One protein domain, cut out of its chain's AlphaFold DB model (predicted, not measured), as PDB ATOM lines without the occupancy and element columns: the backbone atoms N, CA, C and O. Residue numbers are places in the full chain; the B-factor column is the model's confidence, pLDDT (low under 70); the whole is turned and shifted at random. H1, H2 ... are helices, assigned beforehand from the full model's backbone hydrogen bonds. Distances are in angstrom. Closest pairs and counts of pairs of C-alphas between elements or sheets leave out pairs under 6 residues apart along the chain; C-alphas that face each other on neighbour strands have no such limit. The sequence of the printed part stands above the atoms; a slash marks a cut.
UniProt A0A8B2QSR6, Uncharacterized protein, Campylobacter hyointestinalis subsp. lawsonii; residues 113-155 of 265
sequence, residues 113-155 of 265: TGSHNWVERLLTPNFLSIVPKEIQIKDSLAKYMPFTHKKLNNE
ATOM      1  N   THR A 113     -32.794 -34.126  37.970       81.38
ATOM      2  CA  THR A 113     -32.547 -34.026  39.426       81.38
ATOM      3  C   THR A 113     -32.072 -35.337  40.070       81.38
ATOM      4  O   THR A 113     -31.464 -36.150  39.394       81.38
ATOM      5  N   GLY A 114     -32.299 -35.587  41.370       68.25
ATOM      6  CA  GLY A 114     -31.809 -36.776  42.095       68.25
ATOM      7  C   GLY A 114     -32.836 -37.894  42.360       68.25
ATOM      8  O   GLY A 114     -32.445 -38.956  42.826       68.25
ATOM      9  N   SER A 115     -34.134 -37.696  42.088       71.31
ATOM     10  CA  SER A 115     -35.181 -38.706  42.384       71.31
ATOM     11  C   SER A 115     -35.280 -39.769  41.291       71.31
ATOM     12  O   SER A 115     -34.851 -39.525  40.168       71.31
ATOM     13  N   HIS A 116     -35.864 -40.928  41.591       80.75
ATOM     14  CA  HIS A 116     -36.116 -41.977  40.600       80.75
ATOM     15  C   HIS A 116     -37.258 -41.603  39.638       80.75
ATOM     16  O   HIS A 116     -37.112 -41.759  38.425       80.75
ATOM     17  N   ASN A 117     -38.355 -41.044  40.167       86.62
ATOM     18  CA  ASN A 117     -39.465 -40.500  39.385       86.62
ATOM     19  C   ASN A 117     -39.226 -39.003  39.134       86.62
ATOM     20  O   ASN A 117     -39.296 -38.187  40.056       86.62
ATOM     21  N   TRP A 118     -38.871 -38.650  37.898       88.06
ATOM     22  CA  TRP A 118     -38.569 -37.259  37.539       88.06
ATOM     23  C   TRP A 118     -39.843 -36.456  37.259       88.06
ATOM     24  O   TRP A 118     -39.856 -35.252  37.498       88.06
ATOM     25  N   VAL A 119     -40.917 -37.123  36.824       88.25
ATOM     26  CA  VAL A 119     -42.229 -36.506  36.576       88.25
ATOM     27  C   VAL A 119     -42.814 -35.980  37.876       88.25
ATOM     28  O   VAL A 119     -43.188 -34.818  37.941       88.25
ATOM     29  N   GLU A 120     -42.817 -36.800  38.926       84.81
ATOM     30  CA  GLU A 120     -43.295 -36.409  40.260       84.81
ATOM     31  C   GLU A 120     -42.539 -35.207  40.821       84.81
ATOM     32  O   GLU A 120     -43.096 -34.378  41.533       84.81
ATOM     33  N   ARG A 121     -41.246 -35.129  40.510       79.06
ATOM     34  CA  ARG A 121     -40.351 -34.143  41.101       79.06
ATOM     35  C   ARG A 121     -40.338 -32.807  40.370       79.06
ATOM     36  O   ARG A 121     -40.059 -31.794  41.001       79.06
ATOM     37  N   LEU A 122     -40.549 -32.815  39.059       83.56
ATOM     38  CA  LEU A 122     -40.363 -31.637  38.210       83.56
ATOM     39  C   LEU A 122     -41.655 -31.113  37.605       83.56
ATOM     40  O   LEU A 122     -41.718 -29.941  37.248       83.56
ATOM     41  N   LEU A 123     -42.665 -31.967  37.459       84.00
ATOM     42  CA  LEU A 123     -43.926 -31.599  36.838       84.00
ATOM     43  C   LEU A 123     -45.016 -31.473  37.898       84.00
ATOM     44  O   LEU A 123     -44.945 -32.054  38.981       84.00
ATOM     45  N   THR A 124     -46.048 -30.693  37.584       81.25
ATOM     46  CA  THR A 124     -47.187 -30.540  38.490       81.25
ATOM     47  C   THR A 124     -47.908 -31.883  38.672       81.25
ATOM     48  O   THR A 124     -47.933 -32.690  37.737       81.25
ATOM     49  N   PRO A 125     -48.547 -32.137  39.835       81.75
ATOM     50  CA  PRO A 125     -49.176 -33.429  40.132       81.75
ATOM     51  C   PRO A 125     -50.153 -33.930  39.058       81.75
ATOM     52  O   PRO A 125     -50.295 -35.134  38.861       81.75
ATOM     53  N   ASN A 126     -50.774 -33.021  38.301       85.25
ATOM     54  CA  ASN A 126     -51.675 -33.358  37.199       85.25
ATOM     55  C   ASN A 126     -50.987 -34.191  36.099       85.25
ATOM     56  O   ASN A 126     -51.622 -35.070  35.512       85.25
ATOM     57  N   PHE A 127     -49.688 -33.988  35.858       85.62
ATOM     58  CA  PHE A 127     -48.935 -34.739  34.849       85.62
ATOM     59  C   PHE A 127     -48.697 -36.198  35.232       85.62
ATOM     60  O   PHE A 127     -48.588 -37.038  34.341       85.62
ATOM     61  N   LEU A 128     -48.684 -36.543  36.524       85.19
ATOM     62  CA  LEU A 128     -48.468 -37.927  36.966       85.19
ATOM     63  C   LEU A 128     -49.519 -38.897  36.421       85.19
ATOM     64  O   LEU A 128     -49.218 -40.063  36.172       85.19
ATOM     65  N   SER A 129     -50.743 -38.404  36.221       86.19
ATOM     66  CA  SER A 129     -51.857 -39.193  35.694       86.19
ATOM     67  C   SER A 129     -51.838 -39.357  34.169       86.19
ATOM     68  O   SER A 129     -52.482 -40.267  33.651       86.19
ATOM     69  N   ILE A 130     -51.098 -38.501  33.455       90.94
ATOM     70  CA  ILE A 130     -51.120 -38.407  31.987       90.94
ATOM     71  C   ILE A 130     -49.845 -38.996  31.376       90.94
ATOM     72  O   ILE A 130     -49.880 -39.570  30.289       90.94
ATOM     73  N   VAL A 131     -48.704 -38.858  32.058       89.38
ATOM     74  CA  VAL A 131     -47.422 -39.336  31.535       89.38
ATOM     75  C   VAL A 131     -47.398 -40.873  31.518       89.38
ATOM     76  O   VAL A 131     -47.663 -41.485  32.557       89.38
ATOM     77  N   PRO A 132     -47.031 -41.519  30.393       90.81
ATOM     78  CA  PRO A 132     -46.889 -42.972  30.327       90.81
ATOM     79  C   PRO A 132     -45.938 -43.500  31.403       90.81
ATOM     80  O   PRO A 132     -44.835 -42.974  31.580       90.81
ATOM     81  N   LYS A 133     -46.353 -44.548  32.123       88.88
ATOM     82  CA  LYS A 133     -45.600 -45.111  33.262       88.88
ATOM     83  C   LYS A 133     -44.181 -45.524  32.868       88.88
ATOM     84  O   LYS A 133     -43.256 -45.405  33.666       88.88
ATOM     85  N   GLU A 134     -44.007 -45.937  31.618       89.62
ATOM     86  CA  GLU A 134     -42.758 -46.370  30.999       89.62
ATOM     87  C   GLU A 134     -41.706 -45.259  30.909       89.62
ATOM     88  O   GLU A 134     -40.531 -45.560  30.732       89.62
ATOM     89  N   ILE A 135     -42.091 -43.984  31.023       90.56
ATOM     90  CA  ILE A 135     -41.149 -42.857  30.958       90.56
ATOM     91  C   ILE A 135     -41.132 -42.003  32.226       90.56
ATOM     92  O   ILE A 135     -40.364 -41.048  32.283       90.56
ATOM     93  N   GLN A 136     -41.930 -42.327  33.251       89.94
ATOM     94  CA  GLN A 136     -41.960 -41.557  34.506       89.94
ATOM     95  C   GLN A 136     -40.664 -41.686  35.314       89.94
ATOM     96  O   GLN A 136     -40.248 -40.771  36.025       89.94
ATOM     97  N   ILE A 137     -40.011 -42.838  35.187       91.19
ATOM     98  CA  ILE A 137     -38.767 -43.168  35.870       91.19
ATOM     99  C   ILE A 137     -37.579 -42.856  34.961       91.19
ATOM    100  O   ILE A 137     -37.621 -43.144  33.767       91.19
ATOM    101  N   LYS A 138     -36.493 -42.323  35.530       90.19
ATOM    102  CA  LYS A 138     -35.276 -41.979  34.773       90.19
ATOM    103  C   LYS A 138     -34.680 -43.146  34.001       90.19
ATOM    104  O   LYS A 138     -34.391 -42.999  32.821       90.19
ATOM    105  N   ASP A 139     -34.530 -44.299  34.648       91.00
ATOM    106  CA  ASP A 139     -33.927 -45.482  34.025       91.00
ATOM    107  C   ASP A 139     -34.778 -45.977  32.852       91.00
ATOM    108  O   ASP A 139     -34.266 -46.356  31.797       91.00
ATOM    109  N   SER A 140     -36.103 -45.921  33.004       92.12
ATOM    110  CA  SER A 140     -37.036 -46.281  31.942       92.12
ATOM    111  C   SER A 140     -37.021 -45.240  30.818       92.12
ATOM    112  O   SER A 140     -36.927 -45.617  29.652       92.12
ATOM    113  N   LEU A 141     -36.969 -43.941  31.132       93.50
ATOM    114  CA  LEU A 141     -36.771 -42.881  30.140       93.50
ATOM    115  C   LEU A 141     -35.454 -43.071  29.367       93.50
ATOM    116  O   LEU A 141     -35.444 -42.945  28.145       93.50
ATOM    117  N   ALA A 142     -34.360 -43.422  30.046       93.75
ATOM    118  CA  ALA A 142     -33.071 -43.711  29.419       93.75
ATOM    119  C   ALA A 142     -33.142 -44.923  28.481       93.75
ATOM    120  O   ALA A 142     -32.554 -44.902  27.401       93.75
ATOM    121  N   LYS A 143     -33.889 -45.961  28.871       94.94
ATOM    122  CA  LYS A 143     -34.082 -47.179  28.079       94.94
ATOM    123  C   LYS A 143     -34.958 -46.950  26.844       94.94
ATOM    124  O   LYS A 143     -34.597 -47.393  25.757       94.94
ATOM    125  N   TYR A 144     -36.113 -46.308  27.010       95.19
ATOM    126  CA  TYR A 144     -37.125 -46.180  25.954       95.19
ATOM    127  C   TYR A 144     -36.942 -44.927  25.090       95.19
ATOM    128  O   TYR A 144     -37.337 -44.926  23.927       95.19
ATOM    129  N   MET A 145     -36.328 -43.870  25.626       95.00
ATOM    130  CA  MET A 145     -36.087 -42.604  24.926       95.00
ATOM    131  C   MET A 145     -34.666 -42.069  25.197       95.00
ATOM    132  O   MET A 145     -34.507 -40.970  25.736       95.00
ATOM    133  N   PRO A 146     -33.604 -42.793  24.798       94.62
ATOM    134  CA  PRO A 146     -32.222 -42.477  25.177       94.62
ATOM    135  C   PRO A 146     -31.761 -41.079  24.745       94.62
ATOM    136  O   PRO A 146     -31.058 -40.398  25.493       94.62
ATOM    137  N   PHE A 147     -32.176 -40.605  23.566       95.69
ATOM    138  CA  PHE A 147     -31.830 -39.259  23.096       95.69
ATOM    139  C   PHE A 147     -32.552 -38.159  23.880       95.69
ATOM    140  O   PHE A 147     -31.956 -37.121  24.167       95.69
ATOM    141  N   THR A 148     -33.809 -38.397  24.264       93.56
ATOM    142  CA  THR A 148     -34.585 -37.487  25.117       93.56
ATOM    143  C   THR A 148     -33.997 -37.446  26.518       93.56
ATOM    144  O   THR A 148     -33.717 -36.364  27.021       93.56
ATOM    145  N   HIS A 149     -33.713 -38.608  27.112       94.06
ATOM    146  CA  HIS A 149     -33.025 -38.706  28.395       94.06
ATOM    147  C   HIS A 149     -31.696 -37.949  28.371       94.06
ATOM    148  O   HIS A 149     -31.445 -37.126  29.242       94.06
ATOM    149  N   LYS A 150     -30.862 -38.173  27.345       93.50
ATOM    150  CA  LYS A 150     -29.574 -37.484  27.217       93.50
ATOM    151  C   LYS A 150     -29.741 -35.967  27.189       93.50
ATOM    152  O   LYS A 150     -28.926 -35.286  27.789       93.50
ATOM    153  N   LYS A 151     -30.763 -35.433  26.512       92.44
ATOM    154  CA  LYS A 151     -31.028 -33.987  26.499       92.44
ATOM    155  C   LYS A 151     -31.534 -33.484  27.851       92.44
ATOM    156  O   LYS A 151     -31.004 -32.503  28.354       92.44
ATOM    157  N   LEU A 152     -32.511 -34.170  28.445       91.75
ATOM    158  CA  LEU A 152     -33.141 -33.757  29.701       91.75
ATOM    159  C   LEU A 152     -32.246 -33.953  30.930       91.75
ATOM    160  O   LEU A 152     -32.457 -33.290  31.935       91.75
ATOM    161  N   ASN A 153     -31.252 -34.837  30.882       92.06
ATOM    162  CA  ASN A 153     -30.375 -35.107  32.020       92.06
ATOM    163  C   ASN A 153     -29.161 -34.161  32.111       92.06
ATOM    164  O   ASN A 153     -28.178 -34.491  32.772       92.06
ATOM    165  N   ASN A 154     -29.219 -32.994  31.467       90.75
ATOM    166  CA  ASN A 154     -28.248 -31.917  31.654       90.75
ATOM    167  C   ASN A 154     -28.952 -30.686  32.216       90.75
ATOM    168  O   ASN A 154     -30.117 -30.453  31.907       90.75
ATOM    169  N   GLU A 155     -28.250 -29.916  33.038       90.31
ATOM    170  CA  GLU A 155     -28.719 -28.604  33.484       90.31
ATOM    171  C   GLU A 155     -28.673 -27.615  32.311       90.31
ATOM    172  O   GLU A 155     -27.797 -27.703  31.447       90.31
TER     173      GLU A 155
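This is residues 113 to 155 of the 265 residues of an uncharacterized protein of Campylobacter hyointestinalis subsp. lawsonii (UniProt A0A8B2QSR6). A steep helical hairpin, H4 and H5, forms one end of this small domain, and the chain of three shorter helices H1, H2 and H3 winds through the rest in a curved turn. H1 and H3 have their centres nearest the middle, while H2 is at the far end from the hairpin. The printed part has 43 residues with five named helices, in the order H1 H2 H3 H4 H5, and no named strand; the class is all helix. It is compact, with a radius of gyration of the C-alphas of 9.8 A, and spans 25 by 20 by 14 A.

H4, residues 138 to 144, is 9.9 A long from first to last C-alpha, as is H5, residues 146 to 152, which ends at C-alpha 152 (-33.141, -33.757, 29.701). H3 holds residues 133 to 136 over 5.2 A. H1, residues 118 to 122, begins at C-alpha 118 (-38.569, -37.259, 37.539) and is 5.9 A long. H2 holds residues 125 to 128 over 5.5 A.

H4 and H5 touch as a helical hairpin, running opposite ways at a steep tilt of 39 degrees, with the closest C-alphas, of Ala 142 and His 149, 5.1 A apart. H3 and H4 touch only at the corner, with the closest C-alphas, of Ile 135 and Leu 141, 4.5 A apart. H1 and H3 only just touch, with 3 pairs of C-alphas within 8 A; the closest, of Val 119 and Gln 136, are 5.5 A apart. H1 and H2 touch only at the corner, the closest C-alphas, of Glu 120 and Leu 128, being 6.3 A apart. H5 is apart from H1, H2 and H3. In H1, H4 and H5 every O i to N i+4 pair is within hydrogen-bond range; H2 and H3 are too short for such a pair.

The two C-alphas farthest apart, of Ser 129 and Glu 155, are 25.5 A apart, yet the C-alphas of Thr 113 and Glu 155, first and last printed, are 8.9 A apart. The four links between helices are tight, and the printed part has no cut. The mean pLDDT of the printed part is 88.3, and residue 114 is under 70.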